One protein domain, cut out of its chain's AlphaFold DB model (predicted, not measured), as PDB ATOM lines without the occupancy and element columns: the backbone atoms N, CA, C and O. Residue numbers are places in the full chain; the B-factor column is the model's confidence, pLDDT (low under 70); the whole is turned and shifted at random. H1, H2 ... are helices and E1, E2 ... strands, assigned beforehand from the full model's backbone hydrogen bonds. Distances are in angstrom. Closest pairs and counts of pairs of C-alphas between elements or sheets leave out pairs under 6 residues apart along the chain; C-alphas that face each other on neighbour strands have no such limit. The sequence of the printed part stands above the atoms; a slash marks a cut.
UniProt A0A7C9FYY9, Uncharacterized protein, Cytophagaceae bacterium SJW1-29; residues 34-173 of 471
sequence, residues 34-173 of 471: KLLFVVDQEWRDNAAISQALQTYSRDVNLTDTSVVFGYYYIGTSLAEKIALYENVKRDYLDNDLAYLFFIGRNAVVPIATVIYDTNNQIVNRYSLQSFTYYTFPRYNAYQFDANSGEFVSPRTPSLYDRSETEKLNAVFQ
ATOM      1  N   LYS A  34     126.879 132.877 158.669       96.69
ATOM      2  CA  LYS A  34     128.284 132.483 158.599       96.69
ATOM      3  C   LYS A  34     128.427 131.178 157.819       96.69
ATOM      4  O   LYS A  34     127.749 130.194 158.115       96.69
ATOM      5  N   LEU A  35     129.336 131.177 156.846       98.38
ATOM      6  CA  LEU A  35     129.879 129.980 156.214       98.38
ATOM      7  C   LEU A  35     131.280 129.727 156.772       98.38
ATOM      8  O   LEU A  35     132.144 130.605 156.716       98.38
ATOM      9  N   LEU A  36     131.515 128.531 157.306       98.75
ATOM     10  CA  LEU A  36     132.836 128.092 157.747       98.75
ATOM     11  C   LEU A  36     133.446 127.161 156.695       98.75
ATOM     12  O   LEU A  36     132.946 126.057 156.476       98.75
ATOM     13  N   PHE A  37     134.544 127.589 156.074       98.88
ATOM     14  CA  PHE A  37     135.397 126.685 155.313       98.88
ATOM     15  C   PHE A  37     136.140 125.777 156.285       98.88
ATOM     16  O   PHE A  37     136.901 126.259 157.124       98.88
ATOM     17  N   VAL A  38     135.944 124.471 156.151       98.81
ATOM     18  CA  VAL A  38     136.692 123.452 156.885       98.81
ATOM     19  C   VAL A  38     137.671 122.828 155.903       98.81
ATOM     20  O   VAL A  38     137.277 122.035 155.055       98.81
ATOM     21  N   VAL A  39     138.932 123.241 155.972       98.81
ATOM     22  CA  VAL A  39     139.949 122.941 154.958       98.81
ATOM     23  C   VAL A  39     140.974 121.971 155.528       98.81
ATOM     24  O   VAL A  39     141.458 122.170 156.645       98.81
ATOM     25  N   ASP A  40     141.355 120.945 154.769       98.69
ATOM     26  CA  ASP A  40     142.439 120.062 155.197       98.69
ATOM     27  C   ASP A  40     143.716 120.872 155.463       98.69
ATOM     28  O   ASP A  40     144.126 121.744 154.690       98.69
ATOM     29  N   GLN A  41     144.365 120.573 156.588       98.19
ATOM     30  CA  GLN A  41     145.543 121.280 157.093       98.19
ATOM     31  C   GLN A  41     146.698 121.328 156.079       98.19
ATOM     32  O   GLN A  41     147.511 122.251 156.121       98.19
ATOM     33  N   GLU A  42     146.761 120.390 155.131       97.06
ATOM     34  CA  GLU A  42     147.764 120.408 154.068       97.06
ATOM     35  C   GLU A  42     147.597 121.560 153.062       97.06
ATOM     36  O   GLU A  42     148.562 121.909 152.383       97.06
ATOM     37  N   TRP A  43     146.432 122.201 152.967       98.19
ATOM     38  CA  TRP A  43     146.233 123.375 152.106       98.19
ATOM     39  C   TRP A  43     146.293 124.703 152.856       98.19
ATOM     40  O   TRP A  43     146.069 125.747 152.244       98.19
ATOM     41  N   ARG A  44     146.647 124.695 154.149       97.44
ATOM     42  CA  ARG A  44     146.720 125.907 154.976       97.44
ATOM     43  C   ARG A  44     147.578 127.013 154.370       97.44
ATOM     44  O   ARG A  44     147.143 128.156 154.327       97.44
ATOM     45  N   ASP A  45     148.750 126.644 153.862       97.62
ATOM     46  CA  ASP A  45     149.724 127.582 153.297       97.62
ATOM     47  C   ASP A  45     149.733 127.560 151.753       97.62
ATOM     48  O   ASP A  45     150.661 128.059 151.114       97.62
ATOM     49  N   ASN A  46     148.715 126.961 151.120       98.38
ATOM     50  CA  ASN A  46     148.605 126.935 149.665       98.38
ATOM     51  C   ASN A  46     147.965 128.237 149.154       98.38
ATOM     52  O   ASN A  46     146.744 128.390 149.160       98.38
ATOM     53  N   ALA A  47     148.801 129.150 148.653       98.44
ATOM     54  CA  ALA A  47     148.371 130.464 148.175       98.44
ATOM     55  C   ALA A  47     147.304 130.408 147.065       98.44
ATOM     56  O   ALA A  47     146.409 131.250 147.042       98.44
ATOM     57  N   ALA A  48     147.360 129.416 146.167       98.56
ATOM     58  CA  ALA A  48     146.378 129.280 145.091       98.56
ATOM     59  C   ALA A  48     144.993 128.903 145.639       98.56
ATOM     60  O   ALA A  48     143.993 129.492 145.233       98.56
ATOM     61  N   ILE A  49     144.933 127.977 146.602       98.56
ATOM     62  CA  ILE A  49     143.681 127.607 147.277       98.56
ATOM     63  C   ILE A  49     143.134 128.799 148.068       98.56
ATOM     64  O   ILE A  49     141.956 129.125 147.936       98.56
ATOM     65  N   SER A  50     143.975 129.508 148.827       98.50
ATOM     66  CA  SER A  50     143.550 130.716 149.549       98.50
ATOM     67  C   SER A  50     142.976 131.782 148.608       98.50
ATOM     68  O   SER A  50     141.929 132.358 148.903       98.50
ATOM     69  N   GLN A  51     143.621 132.020 147.462       98.69
ATOM     70  CA  GLN A  51     143.145 132.963 146.448       98.69
ATOM     71  C   GLN A  51     141.797 132.526 145.855       98.69
ATOM     72  O   GLN A  51     140.910 133.361 145.685       98.69
ATOM     73  N   ALA A  52     141.621 131.232 145.569       98.75
ATOM     74  CA  ALA A  52     140.368 130.691 145.048       98.75
ATOM     75  C   ALA A  52     139.207 130.873 146.041       98.75
ATOM     76  O   ALA A  52     138.141 131.347 145.651       98.75
ATOM     77  N   LEU A  53     139.431 130.594 147.332       98.75
ATOM     78  CA  LEU A  53     138.428 130.797 148.384       98.75
ATOM     79  C   LEU A  53     138.055 132.279 148.545       98.75
ATOM     80  O   LEU A  53     136.877 132.603 148.660       98.75
ATOM     81  N   GLN A  54     139.030 133.191 148.470       98.50
ATOM     82  CA  GLN A  54     138.768 134.636 148.502       98.50
ATOM     83  C   GLN A  54     137.971 135.121 147.285       98.50
ATOM     84  O   GLN A  54     137.080 135.962 147.427       98.50
ATOM     85  N   THR A  55     138.286 134.618 146.089       98.38
ATOM     86  CA  THR A  55     137.516 134.918 144.875       98.38
ATOM     87  C   THR A  55     136.086 134.408 145.010       98.38
ATOM     88  O   THR A  55     135.159 135.190 144.841       98.38
ATOM     89  N   TYR A  56     135.900 133.164 145.450       98.50
ATOM     90  CA  TYR A  56     134.574 132.607 145.703       98.50
ATOM     91  C   TYR A  56     133.778 133.429 146.735       98.50
ATOM     92  O   TYR A  56     132.617 133.757 146.494       98.50
ATOM     93  N   SER A  57     134.395 133.832 147.852       98.12
ATOM     94  CA  SER A  57     133.749 134.696 148.850       98.12
ATOM     95  C   SER A  57     133.305 136.036 148.263       98.12
ATOM     96  O   SER A  57     132.228 136.531 148.592       98.12
ATOM     97  N   ARG A  58     134.120 136.628 147.382       96.31
ATOM     98  CA  ARG A  58     133.771 137.861 146.669       96.31
ATOM     99  C   ARG A  58     132.587 137.637 145.739       96.31
ATOM    100  O   ARG A  58     131.655 138.428 145.781       96.31
ATOM    101  N   ASP A  59     132.610 136.561 144.957       93.75
ATOM    102  CA  ASP A  59     131.554 136.241 143.999       93.75
ATOM    103  C   ASP A  59     130.210 135.996 144.691       93.75
ATOM    104  O   ASP A  59     129.186 136.475 144.215       93.75
ATOM    105  N   VAL A  60     130.201 135.304 145.836       93.00
ATOM    106  CA  VAL A  60     128.991 135.140 146.661       93.00
ATOM    107  C   VAL A  60     128.497 136.489 147.177       93.00
ATOM    108  O   VAL A  60     127.311 136.787 147.058       93.00
ATOM    109  N   ASN A  61     129.395 137.338 147.683       91.62
ATOM    110  CA  ASN A  61     129.029 138.651 148.215       91.62
ATOM    111  C   ASN A  61     128.532 139.640 147.149       91.62
ATOM    112  O   ASN A  61     127.947 140.657 147.513       91.62
ATOM    113  N   LEU A  62     128.724 139.364 145.853       85.00
ATOM    114  CA  LEU A  62     128.082 140.137 144.783       85.00
ATOM    115  C   LEU A  62     126.566 139.904 144.727       85.00
ATOM    116  O   LEU A  62     125.845 140.784 144.261       85.00
ATOM    117  N   THR A  63     126.089 138.741 145.180       81.25
ATOM    118  CA  THR A  63     124.666 138.357 145.141       81.25
ATOM    119  C   THR A  63     124.022 138.256 146.522       81.25
ATOM    120  O   THR A  63     122.823 138.473 146.642       81.25
ATOM    121  N   ASP A  64     124.792 137.948 147.566       86.25
ATOM    122  CA  ASP A  64     124.314 137.863 148.946       86.25
ATOM    123  C   ASP A  64     125.353 138.451 149.912       86.25
ATOM    124  O   ASP A  64     126.259 137.772 150.392       86.25
ATOM    125  N   THR A  65     125.206 139.739 150.229       88.69
ATOM    126  CA  THR A  65     126.084 140.453 151.173       88.69
ATOM    127  C   THR A  65     125.859 140.058 152.636       88.69
ATOM    128  O   THR A  65     126.542 140.576 153.522       88.69
ATOM    129  N   SER A  66     124.863 139.212 152.933       90.56
ATOM    130  CA  SER A  66     124.587 138.753 154.299       90.56
ATOM    131  C   SER A  66     125.519 137.622 154.740       90.56
ATOM    132  O   SER A  66     125.607 137.339 155.940       90.56
ATOM    133  N   VAL A  67     126.242 137.005 153.797       94.56
ATOM    134  CA  VAL A  67     127.158 135.900 154.074       94.56
ATOM    135  C   VAL A  67     128.505 136.420 154.579       94.56
ATOM    136  O   VAL A  67     129.152 137.272 153.975       94.56
ATOM    137  N   VAL A  68     128.959 135.878 155.706       96.50
ATOM    138  CA  VAL A  68     130.305 136.108 156.246       96.50
ATOM    139  C   VAL A  68     131.095 134.807 156.251       96.50
ATOM    140  O   VAL A  68     130.550 133.736 156.503       96.50
ATOM    141  N   PHE A  69     132.397 134.894 155.989       98.19
ATOM    142  CA  PHE A  69     133.248 133.722 155.798       98.19
ATOM    143  C   PHE A  69     134.216 133.534 156.965       98.19
ATOM    144  O   PHE A  69     134.870 134.480 157.405       98.19
ATOM    145  N   GLY A  70     134.317 132.300 157.452       98.12
ATOM    146  CA  GLY A  70     135.327 131.852 158.407       98.12
ATOM    147  C   GLY A  70     136.155 130.703 157.842       98.12
ATOM    148  O   GLY A  70     135.750 130.055 156.880       98.12
ATOM    149  N   TYR A  71     137.290 130.422 158.477       98.38
ATOM    150  CA  TYR A  71     138.192 129.335 158.099       98.38
ATOM    151  C   TYR A  71     138.550 128.500 159.326       98.38
ATOM    152  O   TYR A  71     138.841 129.045 160.392       98.38
ATOM    153  N   TYR A  72     138.572 127.184 159.156       98.69
ATOM    154  CA  TYR A  72     139.084 126.220 160.117       98.69
ATOM    155  C   TYR A  72     139.960 125.214 159.371       98.69
ATOM    156  O   TYR A  72     139.496 124.570 158.433       98.69
ATOM    157  N   TYR A  73     141.219 125.077 159.782       98.56
ATOM    158  CA  TYR A  73     142.139 124.098 159.204       98.56
ATOM    159  C   TYR A  73     142.217 122.870 160.102       98.56
ATOM    160  O   TYR A  73     142.378 123.014 161.314       98.56
ATOM    161  N   ILE A  74     142.082 121.679 159.520       98.50
ATOM    162  CA  ILE A  74     141.955 120.427 160.275       98.50
ATOM    163  C   ILE A  74     142.937 119.357 159.786       98.50
ATOM    164  O   ILE A  74     143.019 119.062 158.591       98.50
ATOM    165  N   GLY A  75     143.714 118.784 160.706       98.25
ATOM    166  CA  GLY A  75     144.498 117.570 160.494       98.25
ATOM    167  C   GLY A  75     143.670 116.296 160.673       98.25
ATOM    168  O   GLY A  75     142.450 116.323 160.800       98.25
ATOM    169  N   THR A  76     144.322 115.138 160.656       96.19
ATOM    170  CA  THR A  76     143.635 113.835 160.655       96.19
ATOM    171  C   THR A  76     143.331 113.292 162.049       96.19
ATOM    172  O   THR A  76     142.647 112.268 162.168       96.19
ATOM    173  N   SER A  77     143.834 113.932 163.111       95.62
ATOM    174  CA  SER A  77     143.727 113.386 164.460       95.62
ATOM    175  C   SER A  77     142.300 113.473 165.001       95.62
ATOM    176  O   SER A  77     141.538 114.393 164.710       95.62
ATOM    177  N   LEU A  78     141.930 112.512 165.845       91.38
ATOM    178  CA  LEU A  78     140.629 112.520 166.507       91.38
ATOM    179  C   LEU A  78     140.439 113.758 167.403       91.38
ATOM    180  O   LEU A  78     139.349 114.323 167.443       91.38
ATOM    181  N   ALA A  79     141.497 114.198 168.090       93.75
ATOM    182  CA  ALA A  79     141.450 115.387 168.937       93.75
ATOM    183  C   ALA A  79     141.068 116.643 168.134       93.75
ATOM    184  O   ALA A  79     140.277 117.457 168.605       93.75
ATOM    185  N   GLU A  80     141.569 116.773 166.904       96.38
ATOM    186  CA  GLU A  80     141.206 117.877 166.010       96.38
ATOM    187  C   GLU A  80     139.752 117.799 165.534       96.38
ATOM    188  O   GLU A  80     139.100 118.836 165.429       96.38
ATOM    189  N   LYS A  81     139.217 116.594 165.301       94.88
ATOM    190  CA  LYS A  81     137.802 116.382 164.936       94.88
ATOM    191  C   LYS A  81     136.861 116.769 166.079       94.88
ATOM    192  O   LYS A  81     135.873 117.463 165.855       94.88
ATOM    193  N   ILE A  82     137.209 116.397 167.315       92.38
ATOM    194  CA  ILE A  82     136.485 116.832 168.521       92.38
ATOM    195  C   ILE A  82     136.556 118.360 168.658       92.38
ATOM    196  O   ILE A  82     135.533 119.010 168.862       92.38
ATOM    197  N   ALA A  83     137.743 118.948 168.485       96.00
ATOM    198  CA  ALA A  83     137.921 120.398 168.554       96.00
ATOM    199  C   ALA A  83     137.123 121.147 167.470       96.00
ATOM    200  O   ALA A  83     136.564 122.209 167.751       96.00
ATOM    201  N   LEU A  84     137.025 120.590 166.257       97.06
ATOM    202  CA  LEU A  84     136.179 121.131 165.195       97.06
ATOM    203  C   LEU A  84     134.700 121.087 165.592       97.06
ATOM    204  O   LEU A  84     134.013 122.090 165.427       97.06
ATOM    205  N   TYR A  85     134.204 119.979 166.145       94.81
ATOM    206  CA  TYR A  85     132.804 119.890 166.575       94.81
ATOM    207  C   TYR A  85     132.458 120.922 167.655       94.81
ATOM    208  O   TYR A  85     131.457 121.628 167.534       94.81
ATOM    209  N   GLU A  86     133.323 121.100 168.657       94.25
ATOM    210  CA  GLU A  86     133.131 122.136 169.680       94.25
ATOM    211  C   GLU A  86     133.193 123.556 169.091       94.25
ATOM    212  O   GLU A  86     132.426 124.437 169.487       94.25
ATOM    213  N   ASN A  87     134.062 123.789 168.101       96.75
ATOM    214  CA  ASN A  87     134.120 125.052 167.368       96.75
ATOM    215  C   ASN A  87     132.810 125.328 166.614       96.75
ATOM    216  O   ASN A  87     132.248 126.412 166.757       96.75
ATOM    217  N   VAL A  88     132.304 124.334 165.880       96.06
ATOM    218  CA  VAL A  88     131.043 124.404 165.130       96.06
ATOM    219  C   VAL A  88     129.868 124.662 166.065       96.06
ATOM    220  O   VAL A  88     129.044 125.530 165.789       96.06
ATOM    221  N   LYS A  89     129.809 123.972 167.205       93.62
ATOM    222  CA  LYS A  89     128.765 124.169 168.213       93.62
ATOM    223  C   LYS A  89     128.764 125.587 168.775       93.62
ATOM    224  O   LYS A  89     127.709 126.215 168.826       93.62
ATOM    225  N   ARG A  90     129.931 126.106 169.163       95.00
ATOM    226  CA  ARG A  90     130.063 127.490 169.635       95.00
ATOM    227  C   ARG A  90     129.661 128.480 168.543       95.00
ATOM    228  O   ARG A  90     128.859 129.369 168.785       95.00
ATOM    229  N   ASP A  91     130.172 128.313 167.329       95.06
ATOM    230  CA  ASP A  91     129.894 129.239 166.233       95.06
ATOM    231  C   ASP A  91     128.425 129.203 165.781       95.06
ATOM    232  O   ASP A  91     127.888 130.225 165.361       95.06
ATOM    233  N   TYR A  92     127.756 128.060 165.913       92.44
ATOM    234  CA  TYR A  92     126.316 127.934 165.704       92.44
ATOM    235  C   TYR A  92     125.498 128.717 166.731       92.44
ATOM    236  O   TYR A  92     124.530 129.385 166.370       92.44
ATOM    237  N   LEU A  93     125.875 128.635 168.008       89.12
ATOM    238  CA  LEU A  93     125.153 129.300 169.091       89.12
ATOM    239  C   LEU A  93     125.436 130.808 169.137       89.12
ATOM    240  O   LEU A  93     124.513 131.590 169.363       89.12
ATOM    241  N   ASP A  94     126.683 131.201 168.869       91.88
ATOM    242  CA  ASP A  94     127.178 132.545 169.176       91.88
ATOM    243  C   ASP A  94     127.504 133.390 167.930       91.88
ATOM    244  O   ASP A  94     127.556 134.615 168.028       91.88
ATOM    245  N   ASN A  95     127.733 132.773 166.760       91.12
ATOM    246  CA  ASN A  95     128.292 133.440 165.569       91.12
ATOM    247  C   ASN A  95     127.514 133.171 164.268       91.12
ATOM    248  O   ASN A  95     128.092 133.261 163.180       91.12
ATOM    249  N   ASP A  96     126.226 132.839 164.365       91.69
ATOM    250  CA  ASP A  96     125.319 132.654 163.223       91.69
ATOM    251  C   ASP A  96     125.821 131.653 162.163       91.69
ATOM    252  O   ASP A  96     125.572 131.827 160.966       91.69
ATOM    253  N   LEU A  97     126.550 130.609 162.577       95.12
ATOM    254  CA  LEU A  97     126.982 129.548 161.664       95.12
ATOM    255  C   LEU A  97     125.771 128.856 161.039       95.12
ATOM    256  O   LEU A  97     124.989 128.204 161.725       95.12
ATOM    257  N   ALA A  98     125.650 128.995 159.723       94.69
ATOM    258  CA  ALA A  98     124.563 128.437 158.928       94.69
ATOM    259  C   ALA A  98     125.061 127.399 157.916       94.69
ATOM    260  O   ALA A  98     124.308 126.488 157.573       94.69
ATOM    261  N   TYR A  99     126.326 127.502 157.487       97.69
ATOM    262  CA  TYR A  99     126.891 126.644 156.449       97.69
ATOM    263  C   TYR A  99     128.277 126.108 156.813       97.69
ATOM    264  O   TYR A  99     129.141 126.848 157.294       97.69
ATOM    265  N   LEU A 100     128.512 124.836 156.502       98.62
ATOM    266  CA  LEU A 100     129.831 124.207 156.468       98.62
ATOM    267  C   LEU A 100     130.215 123.938 155.015       98.62
ATOM    268  O   LEU A 100     129.426 123.373 154.260       98.62
ATOM    269  N   PHE A 101     131.435 124.305 154.633       98.75
ATOM    270  CA  PHE A 101     131.995 123.913 153.343       98.75
ATOM    271  C   PHE A 101     133.297 123.146 153.565       98.75
ATOM    272  O   PHE A 101     134.336 123.738 153.865       98.75
ATOM    273  N   PHE A 102     133.226 121.822 153.452       98.81
ATOM    274  CA  PHE A 102     134.382 120.947 153.620       98.81
ATOM    275  C   PHE A 102     135.230 120.934 152.351       98.81
ATOM    276  O   PHE A 102     134.732 120.642 151.270       98.81
ATOM    277  N   ILE A 103     136.517 121.224 152.479       98.69
ATOM    278  CA  ILE A 103     137.492 121.147 151.396       98.69
ATOM    279  C   ILE A 103     138.519 120.110 151.826       98.69
ATOM    280  O   ILE A 103     139.423 120.422 152.604       98.69
ATOM    281  N   GLY A 104     138.335 118.879 151.346       98.00
ATOM    282  CA  GLY A 104     139.135 117.715 151.703       98.00
ATOM    283  C   GLY A 104     138.420 116.657 152.534       98.00
ATOM    284  O   GLY A 104     137.192 116.593 152.593       98.00
ATOM    285  N   ARG A 105     139.218 115.771 153.137       96.19
ATOM    286  CA  ARG A 105     138.779 114.539 153.812       96.19
ATOM    287  C   ARG A 105     139.090 114.506 155.300       96.19
ATOM    288  O   ARG A 105     138.565 113.643 155.998       96.19
ATOM    289  N   ASN A 106     139.916 115.408 155.819       97.88
ATOM    290  CA  ASN A 106     140.386 115.320 157.201       97.88
ATOM    291  C   ASN A 106     139.253 115.476 158.221       97.88
ATOM    292  O   ASN A 106     139.335 114.919 159.316       97.88
ATOM    293  N   ALA A 107     138.171 116.166 157.850       97.44
ATOM    294  CA  ALA A 107     136.996 116.312 158.700       97.44
ATOM    295  C   ALA A 107     136.199 115.009 158.892       97.44
ATOM    296  O   ALA A 107     135.463 114.912 159.870       97.44
ATOM    297  N   VAL A 108     136.352 114.000 158.028       96.31
ATOM    298  CA  VAL A 108     135.596 112.739 158.103       96.31
ATOM    299  C   VAL A 108     135.721 112.098 159.486       96.31
ATOM    300  O   VAL A 108     136.829 111.827 159.960       96.31
ATOM    301  N   VAL A 109     134.590 111.784 160.116       94.69
ATOM    302  CA  VAL A 109     134.544 111.063 161.395       94.69
ATOM    303  C   VAL A 109     134.046 109.630 161.207       94.69
ATOM    304  O   VAL A 109     133.121 109.406 160.426       94.69
ATOM    305  N   PRO A 110     134.633 108.646 161.910       93.94
ATOM    306  CA  PRO A 110     134.017 107.338 162.044       93.94
ATOM    307  C   PRO A 110     132.835 107.446 163.014       93.94
ATOM    308  O   PRO A 110     132.984 107.910 164.148       93.94
ATOM    309  N   ILE A 111     131.660 107.032 162.562       91.19
ATOM    310  CA  ILE A 111     130.453 106.993 163.378       91.19
ATOM    311  C   ILE A 111     129.904 105.572 163.413       91.19
ATOM    312  O   ILE A 111     130.079 104.808 162.463       91.19
ATOM    313  N   ALA A 112     129.184 105.243 164.478       89.56
ATOM    314  CA  ALA A 112     128.430 104.006 164.560       89.56
ATOM    315  C   ALA A 112     127.006 104.264 165.047       89.56
ATOM    316  O   ALA A 112     126.804 104.975 166.022       89.56
ATOM    317  N   THR A 113     126.015 103.644 164.417       84.50
ATOM    318  CA  THR A 113     124.661 103.529 164.966       84.50
ATOM    319  C   THR A 113     124.506 102.143 165.580       84.50
ATOM    320  O   THR A 113     124.695 101.140 164.894       84.50
ATOM    321  N   VAL A 114     124.154 102.076 166.864       84.06
ATOM    322  CA  VAL A 114     123.935 100.812 167.586       84.06
ATOM    323  C   VAL A 114     122.468 100.710 167.958       84.06
ATOM    324  O   VAL A 114     121.963 101.560 168.680       84.06
ATOM    325  N   ILE A 115     121.789  99.675 167.477       81.56
ATOM    326  CA  ILE A 115     120.389  99.400 167.792       81.56
ATOM    327  C   ILE A 115     120.335  98.407 168.952       81.56
ATOM    328  O   ILE A 115     120.853  97.298 168.831       81.56
ATOM    329  N   TYR A 116     119.681  98.791 170.042       80.00
ATOM    330  CA  TYR A 116     119.430  97.957 171.219       80.00
ATOM    331  C   TYR A 116     117.990  97.446 171.225       80.00
ATOM    332  O   TYR A 116     117.116  98.183 170.793       80.00
ATOM    333  N   ASP A 117     117.710  96.239 171.718       79.75
ATOM    334  CA  ASP A 117     116.343  95.776 171.995       79.75
ATOM    335  C   ASP A 117     115.803  96.330 173.328       79.75
ATOM    336  O   ASP A 117     116.468  97.088 174.040       79.75
ATOM    337  N   THR A 118     114.584  95.930 173.695       79.75
ATOM    338  CA  THR A 118     113.946  96.297 174.972       79.75
ATOM    339  C   THR A 118     114.654  95.721 176.207       79.75
ATOM    340  O   THR A 118     114.426  96.206 177.312       79.75
ATOM    341  N   ASN A 119     115.549  94.739 176.042       84.19
ATOM    342  CA  ASN A 119     116.400  94.177 177.098       84.19
ATOM    343  C   ASN A 119     117.811  94.800 177.104       84.19
ATOM    344  O   ASN A 119     118.725  94.269 177.748       84.19
ATOM    345  N   ASN A 120     117.998  95.911 176.382       81.62
ATOM    346  CA  ASN A 120     119.268  96.612 176.218       81.62
ATOM    347  C   ASN A 120     120.388  95.735 175.614       81.62
ATOM    348  O   ASN A 120     121.571  95.963 175.871       81.62
ATOM    349  N   GLN A 121     120.031  94.721 174.821       87.75
ATOM    350  CA  GLN A 121     120.966  93.906 174.043       87.75
ATOM    351  C   GLN A 121     121.148  94.498 172.650       87.75
ATOM    352  O   GLN A 121     120.191  94.969 172.043       87.75
ATOM    353  N   ILE A 122     122.369  94.458 172.116       86.38
ATOM    354  CA  ILE A 122     122.643  94.950 170.761       86.38
ATOM    355  C   ILE A 122     121.985  94.010 169.744       86.38
ATOM    356  O   ILE A 122     122.364  92.848 169.629       86.38
ATOM    357  N   VAL A 123     121.035  94.542 168.978       86.69
ATOM    358  CA  VAL A 123     120.377  93.867 167.851       86.69
ATOM    359  C   VAL A 123     121.161  94.088 166.568       86.69
ATOM    360  O   VAL A 123     121.308  93.175 165.760       86.69
ATOM    361  N   ASN A 124     121.649  95.312 166.360       83.38
ATOM    362  CA  ASN A 124     122.398  95.657 165.161       83.38
ATOM    363  C   ASN A 124     123.418  96.766 165.430       83.38
ATOM    364  O   ASN A 124     123.247  97.577 166.341       83.38
ATOM    365  N   ARG A 125     124.470  96.819 164.618       86.69
ATOM    366  CA  ARG A 125     125.469  97.884 164.620       86.69
ATOM    367  C   ARG A 125     125.869  98.197 163.186       86.69
ATOM    368  O   ARG A 125     126.293  97.309 162.455       86.69
ATOM    369  N   TYR A 126     125.811  99.473 162.836       85.50
ATOM    370  CA  TYR A 126     126.263  99.991 161.551       85.50
ATOM    371  C   TYR A 126     127.376 100.994 161.798       85.50
ATOM    372  O   TYR A 126     127.140 101.982 162.486       85.50
ATOM    373  N   SER A 127     128.560 100.752 161.247       89.56
ATOM    374  CA  SER A 127     129.686 101.685 161.314       89.56
ATOM    375  C   SER A 127     129.945 102.266 159.932       89.56
ATOM    376  O   SER A 127     130.015 101.527 158.951       89.56
ATOM    377  N   LEU A 128     130.107 103.583 159.852       91.06
ATOM    378  CA  LEU A 128     130.364 104.293 158.603       91.06
ATOM    379  C   LEU A 128     131.243 105.527 158.835       91.06
ATOM    380  O   LEU A 128     131.602 105.862 159.962       91.06
ATOM    381  N   GLN A 129     131.634 106.188 157.752       92.75
ATOM    382  CA  GLN A 129     132.385 107.439 157.797       92.75
ATOM    383  C   GLN A 129     131.506 108.580 157.300       92.75
ATOM    384  O   GLN A 129     130.890 108.446 156.248       92.75
ATOM    385  N   SER A 130     131.454 109.686 158.042       92.25
ATOM    386  CA  SER A 130     130.513 110.768 157.756       92.25
ATOM    387  C   SER A 130     131.088 112.161 157.991       92.25
ATOM    388  O   SER A 130     132.007 112.357 158.791       92.25
ATOM    389  N   PHE A 131     130.492 113.133 157.304       94.69
ATOM    390  CA  PHE A 131     130.623 114.563 157.572       94.69
ATOM    391  C   PHE A 131     129.414 115.120 158.340       94.69
ATOM    392  O   PHE A 131     129.511 116.185 158.948       94.69
ATOM    393  N   THR A 132     128.277 114.414 158.345       90.19
ATOM    394  CA  THR A 132     127.002 114.950 158.845       90.19
ATOM    395  C   THR A 132     127.024 115.178 160.352       90.19
ATOM    396  O   THR A 132     126.289 116.031 160.839       90.19
ATOM    397  N   TYR A 133     127.928 114.514 161.085       90.12
ATOM    398  CA  TYR A 133     128.164 114.711 162.519       90.12
ATOM    399  C   TYR A 133     128.238 116.192 162.926       90.12
ATOM    400  O   TYR A 133     127.608 116.605 163.901       90.12
ATOM    401  N   TYR A 134     128.931 117.023 162.140       93.56
ATOM    402  CA  TYR A 134     129.084 118.452 162.440       93.56
ATOM    403  C   TYR A 134     127.804 119.269 162.228       93.56
ATOM    404  O   TYR A 134     127.709 120.395 162.704       93.56
ATOM    405  N   THR A 135     126.797 118.721 161.550       91.25
ATOM    406  CA  THR A 135     125.526 119.415 161.299       91.25
ATOM    407  C   THR A 135     124.565 119.354 162.486       91.25
ATOM    408  O   THR A 135     123.536 120.025 162.459       91.25
ATOM    409  N   PHE A 136     124.906 118.632 163.563       87.31
ATOM    410  CA  PHE A 136     124.071 118.458 164.759       87.31
ATOM    411  C   PHE A 136     124.649 119.174 166.004       87.31
ATOM    412  O   PHE A 136     124.979 118.523 166.995       87.31
ATOM    413  N   PRO A 137     124.783 120.516 166.019       86.12
ATOM    414  CA  PRO A 137     125.402 121.254 167.129       86.12
ATOM    415  C   PRO A 137     124.534 121.318 168.398       86.12
ATOM    416  O   PRO A 137     125.044 121.547 169.494       86.12
ATOM    417  N   ARG A 138     123.208 121.163 168.270       77.25
ATOM    418  CA  ARG A 138     122.264 121.348 169.387       77.25
ATOM    419  C   ARG A 138     122.230 120.165 170.350       77.25
ATOM    420  O   ARG A 138     121.950 120.359 171.531       77.25
ATOM    421  N   TYR A 139     122.508 118.962 169.858       69.44
ATOM    422  CA  TYR A 139     122.349 117.729 170.618       69.44
ATOM    423  C   TYR A 139     123.549 116.828 170.407       69.44
ATOM    424  O   TYR A 139     124.032 116.676 169.289       69.44
ATOM    425  N   ASN A 140     123.990 116.187 171.485       67.81
ATOM    426  CA  ASN A 140     125.038 115.184 171.404       67.81
ATOM    427  C   ASN A 140     124.427 113.861 170.913       67.81
ATOM    428  O   ASN A 140     124.222 112.935 171.695       67.81
ATOM    429  N   ALA A 141     124.058 113.813 169.627       68.44
ATOM    430  CA  ALA A 141     123.456 112.638 168.987       68.44
ATOM    431  C   ALA A 141     124.408 111.428 168.958       68.44
ATOM    432  O   ALA A 141     123.966 110.290 168.783       68.44
ATOM    433  N   TYR A 142     125.701 111.682 169.168       80.56
ATOM    434  CA  TYR A 142     126.745 110.678 169.231       80.56
ATOM    435  C   TYR A 142     127.581 110.853 170.494       80.56
ATOM    436  O   TYR A 142     127.931 111.963 170.879       80.56
ATOM    437  N   GLN A 143     127.950 109.746 171.120       84.44
ATOM    438  CA  GLN A 143     128.878 109.705 172.239       84.44
ATOM    439  C   GLN A 143     130.199 109.127 171.755       84.44
ATOM    440  O   GLN A 143     130.217 108.100 171.083       84.44
ATOM    441  N   PHE A 144     131.308 109.782 172.081       87.44
ATOM    442  CA  PHE A 144     132.616 109.249 171.727       87.44
ATOM    443  C   PHE A 144     132.918 107.988 172.550       87.44
ATOM    444  O   PHE A 144     132.943 108.036 173.780       87.44
ATOM    445  N   ASP A 145     133.168 106.873 171.867       87.62
ATOM    446  CA  ASP A 145     133.631 105.629 172.470       87.62
ATOM    447  C   ASP A 145     135.145 105.499 172.272       87.62
ATOM    448  O   ASP A 145     135.637 105.209 171.181       87.62
ATOM    449  N   ALA A 146     135.891 105.690 173.359       86.88
ATOM    450  CA  ALA A 146     137.349 105.635 173.349       86.88
ATOM    451  C   ALA A 146     137.916 104.259 172.966       86.88
ATOM    452  O   ALA A 146     139.057 104.194 172.508       86.88
ATOM    453  N   ASN A 147     137.150 103.174 173.134       87.50
ATOM    454  CA  ASN A 147     137.620 101.827 172.812       87.50
ATOM    455  C   ASN A 147     137.572 101.556 171.307       87.50
ATOM    456  O   ASN A 147     138.503 100.971 170.758       87.50
ATOM    457  N   SER A 148     136.489 101.971 170.645       86.69
ATOM    458  CA  SER A 148     136.328 101.817 169.193       86.69
ATOM    459  C   SER A 148     136.930 102.979 168.401       86.69
ATOM    460  O   SER A 148     137.237 102.824 167.221       86.69
ATOM    461  N   GLY A 149     137.130 104.137 169.036       88.19
ATOM    462  CA  GLY A 149     137.533 105.363 168.352       88.19
ATOM    463  C   GLY A 149     136.417 105.954 167.486       88.19
ATOM    464  O   GLY A 149     136.706 106.763 166.604       88.19
ATOM    465  N   GLU A 150     135.164 105.554 167.719       90.69
ATOM    466  CA  GLU A 150     133.989 105.961 166.949       90.69
ATOM    467  C   GLU A 150     133.091 106.908 167.753       90.69
ATOM    468  O   GLU A 150     133.040 106.884 168.985       90.69
ATOM    469  N   PHE A 151     132.323 107.724 167.037       89.88
ATOM    470  CA  PHE A 151     131.200 108.461 167.605       89.88
ATOM    471  C   PHE A 151     129.942 107.593 167.501       89.88
ATOM    472  O   PHE A 151     129.450 107.322 166.409       89.88
ATOM    473  N   VAL A 152     129.432 107.118 168.634       88.75
ATOM    474  CA  VAL A 152     128.366 106.115 168.714       88.75
ATOM    475  C   VAL A 152     127.014 106.770 168.998       88.75
ATOM    476  O   VAL A 152     126.840 107.430 170.018       88.75
ATOM    477  N   SER A 153     126.036 106.544 168.127       85.12
ATOM    478  CA  SER A 153     124.631 106.902 168.313       85.12
ATOM    479  C   SER A 153     123.823 105.667 168.740       85.12
ATOM    480  O   SER A 153     123.563 104.783 167.913       85.12
ATOM    481  N   PRO A 154     123.441 105.546 170.024       81.00
ATOM    482  CA  PRO A 154     122.570 104.469 170.481       81.00
ATOM    483  C   PRO A 154     121.114 104.729 170.061       81.00
ATOM    484  O   PRO A 154     120.554 105.799 170.304       81.00
ATOM    485  N   ARG A 155     120.472 103.725 169.464       76.38
ATOM    486  CA  ARG A 155     119.076 103.737 169.006       76.38
ATOM    487  C   ARG A 155     118.324 102.522 169.550       76.38
ATOM    488  O   ARG A 155     118.929 101.524 169.922       76.38
ATOM    489  N   THR A 156     116.998 102.597 169.586       67.12
ATOM    490  CA  THR A 156     116.116 101.440 169.839       67.12
ATOM    491  C   THR A 156     115.274 101.202 168.585       67.12
ATOM    492  O   THR A 156     115.088 102.148 167.820       67.12
ATOM    493  N   PRO A 157     114.762  99.987 168.336       59.81
ATOM    494  CA  PRO A 157     114.140  99.602 167.073       59.81
ATOM    495  C   PRO A 157     112.701 100.134 166.989       59.81
ATOM    496  O   PRO A 157     112.099 100.178 165.930       59.81
ATOM    497  N   SER A 158     112.140 100.532 168.129       60.16
ATOM    498  CA  SER A 158     110.785 101.022 168.277       60.16
ATOM    499  C   SER A 158     110.822 102.243 169.182       60.16
ATOM    500  O   SER A 158     111.424 102.235 170.264       60.16
ATOM    501  N   LEU A 159     110.197 103.316 168.708       53.66
ATOM    502  CA  LEU A 159     109.890 104.492 169.516       53.66
ATOM    503  C   LEU A 159     108.589 104.292 170.305       53.66
ATOM    504  O   LEU A 159     108.384 104.975 171.306       53.66
ATOM    505  N   TYR A 160     107.755 103.320 169.918       53.62
ATOM    506  CA  TYR A 160     106.522 102.961 170.624       53.62
ATOM    507  C   TYR A 160     106.782 102.359 172.006       53.62
ATOM    508  O   TYR A 160     105.993 102.592 172.917       53.62
ATOM    509  N   ASP A 161     107.915 101.677 172.181       51.12
ATOM    510  CA  ASP A 161     108.292 101.036 173.449       51.12
ATOM    511  C   ASP A 161     108.946 101.996 174.455       51.12
ATOM    512  O   ASP A 161     109.398 101.577 175.521       51.12
ATOM    513  N   ARG A 162     109.020 103.293 174.132       57.38
ATOM    514  CA  ARG A 162     109.629 104.305 175.001       57.38
ATOM    515  C   ARG A 162     108.613 105.021 175.867       57.38
ATOM    516  O   ARG A 162     107.465 105.234 175.473       57.38
ATOM    517  N   SER A 163     109.071 105.473 177.029       56.84
ATOM    518  CA  SER A 163     108.270 106.357 177.872       56.84
ATOM    519  C   SER A 163     107.997 107.691 177.161       56.84
ATOM    520  O   SER A 163     108.833 108.185 176.404       56.84
ATOM    521  N   GLU A 164     106.845 108.318 177.419       54.50
ATOM    522  CA  GLU A 164     106.522 109.649 176.866       54.50
ATOM    523  C   GLU A 164     107.603 110.692 177.193       54.50
ATOM    524  O   GLU A 164     107.959 111.521 176.361       54.50
ATOM    525  N   THR A 165     108.217 110.595 178.373       53.03
ATOM    526  CA  THR A 165     109.338 111.451 178.781       53.03
ATOM    527  C   THR A 165     110.571 111.278 177.886       53.03
ATOM    528  O   THR A 165     111.245 112.257 177.572       53.03
ATOM    529  N   GLU A 166     110.874 110.055 177.442       52.34
ATOM    530  CA  GLU A 166     111.978 109.794 176.509       52.34
ATOM    531  C   GLU A 166     111.636 110.214 175.084       52.34
ATOM    532  O   GLU A 166     112.503 110.745 174.396       52.34
ATOM    533  N   LYS A 167     110.384 110.043 174.648       51.84
ATOM    534  CA  LYS A 167     109.928 110.548 173.345       51.84
ATOM    535  C   LYS A 167     110.057 112.066 173.247       51.84
ATOM    536  O   LYS A 167     110.313 112.574 172.162       51.84
ATOM    537  N   LEU A 168     109.907 112.784 174.362       48.25
ATOM    538  CA  LEU A 168     110.081 114.238 174.460       48.25
ATOM    539  C   LEU A 168     111.551 114.682 174.557       48.25
ATOM    540  O   LEU A 168     111.836 115.878 174.480       48.25
ATOM    541  N   ASN A 169     112.497 113.753 174.723       50.16
ATOM    542  CA  ASN A 169     113.910 114.099 174.743       50.16
ATOM    543  C   ASN A 169     114.381 114.393 173.313       50.16
ATOM    544  O   ASN A 169     114.300 113.556 172.415       50.16
ATOM    545  N   ALA A 170     114.888 115.605 173.106       42.47
ATOM    546  CA  ALA A 170     115.223 116.134 171.791       42.47
ATOM    547  C   ALA A 170     116.297 115.328 171.028       42.47
ATOM    548  O   ALA A 170     116.353 115.410 169.804       42.47
ATOM    549  N   VAL A 171     117.078 114.490 171.724       45.84
ATOM    550  CA  VAL A 171     118.002 113.513 171.115       45.84
ATOM    551  C   VAL A 171     117.266 112.494 170.228       45.84
ATOM    552  O   VAL A 171     117.831 112.031 169.243       45.84
ATOM    553  N   PHE A 172     116.005 112.166 170.532       46.38
ATOM    554  CA  PHE A 172     115.214 111.169 169.794       46.38
ATOM    555  C   PHE A 172     114.269 111.772 168.751       46.38
ATOM    556  O   PHE A 172     113.746 111.040 167.917       46.38
ATOM    557  N   GLN A 173     114.068 113.093 168.768       42.66
ATOM    558  CA  GLN A 173     113.169 113.782 167.838       42.66
ATOM    559  C   GLN A 173     113.886 114.421 166.640       42.66
ATOM    560  O   GLN A 173     113.220 114.859 165.701       42.66
TER     561      GLN A 173
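What this domain is: This is residues 34 to 173 of the 471 residues of an uncharacterized protein of Cytophagaceae bacterium SJW1-29 (UniProt A0A7C9FYY9). Two lobes stand end to end: in one, the parallel three-stranded sheet E2 E1 E3 has H1 over one face and H2 over the other; the other is a strongly twisted sheet, E5 E4 E7 E6, followed by a tail with H4 and H5 that folds back. The short helix H3 sits at the joint between the lobes. The printed part has 140 residues with five named helices and seven named strands, in the order E1 H1 E2 H2 E3 E4 E5 H3 E6 E7 H4 H5; the class is mixed, helices and strands, and the four-stranded sheet is itself mixed. The whole is loose, with a radius of gyration of the C-alphas of 18.3 A, and elongated, spanning 56 by 31 by 19 A.

How they stand to each other: E1, residues 34 to 40, H1, residues 47 to 61, and E2, residues 67 to 74, form a strand-helix-strand unit, two parallel neighbour strands with a helix between, its crossover right-handed. N 37 and O 70 are within hydrogen-bond range at 2.9 A. H1 runs along the strands at a height over the sheet of 10.0 A; its closest C-alphas to E2 are Asn 61 and Val 67, 6.7 A apart. H2, residues 78 to 94, is on the opposite face at a height of 9.3 A. It leads to E3, residues 97 to 103, parallel to E1, with N 101 and O 36 at 3.0 A; E2, H2 and E3 form a split unit with E1 between the strands, also right-handed. E4, residues 109 to 116, and E5, residues 122 to 130, are an antiparallel hairpin, with N 113 and O 126 at 2.8 A. H3, residues 132 to 135, only grazes both sheets; it is close to but not clearly touching H2, the closest C-alphas being Tyr 85 and Tyr 134, 5.7 A apart. E6, residues 143 to 145, and E7, residues 150 to 155, are an antiparallel hairpin, with N 152 and O 143 at 2.8 A. E7 is parallel to E4, with N 153 and O 112 at 2.7 A. E5, H3 and E6 form a second split, right-handed unit, with E4 and E7 between. H4, residues 164 to 167, and H5, residues 170 to 173, are on neither sheet. Every O i to N i+4 pair is within range in H1 and H2; H3, H4 and H5 are too short for such a pair.

Where its parts are: C-alpha 34 begins E1 at (128.284, 132.483, 158.599). H1 is 21.0 A long, H2 24.3 A, E2 and E4 22.3 A each and E5 21.9 A. H5 ends at C-alpha 173, (113.169, 113.782, 167.838).

The domain as a whole: The C-alphas farthest apart, of Leu 62 and Asn 119, are 57.4 A apart. The printed part has no cut and no long link. Its mean pLDDT is 86.9; residues 139 to 141 and 156 to 173 are under 70.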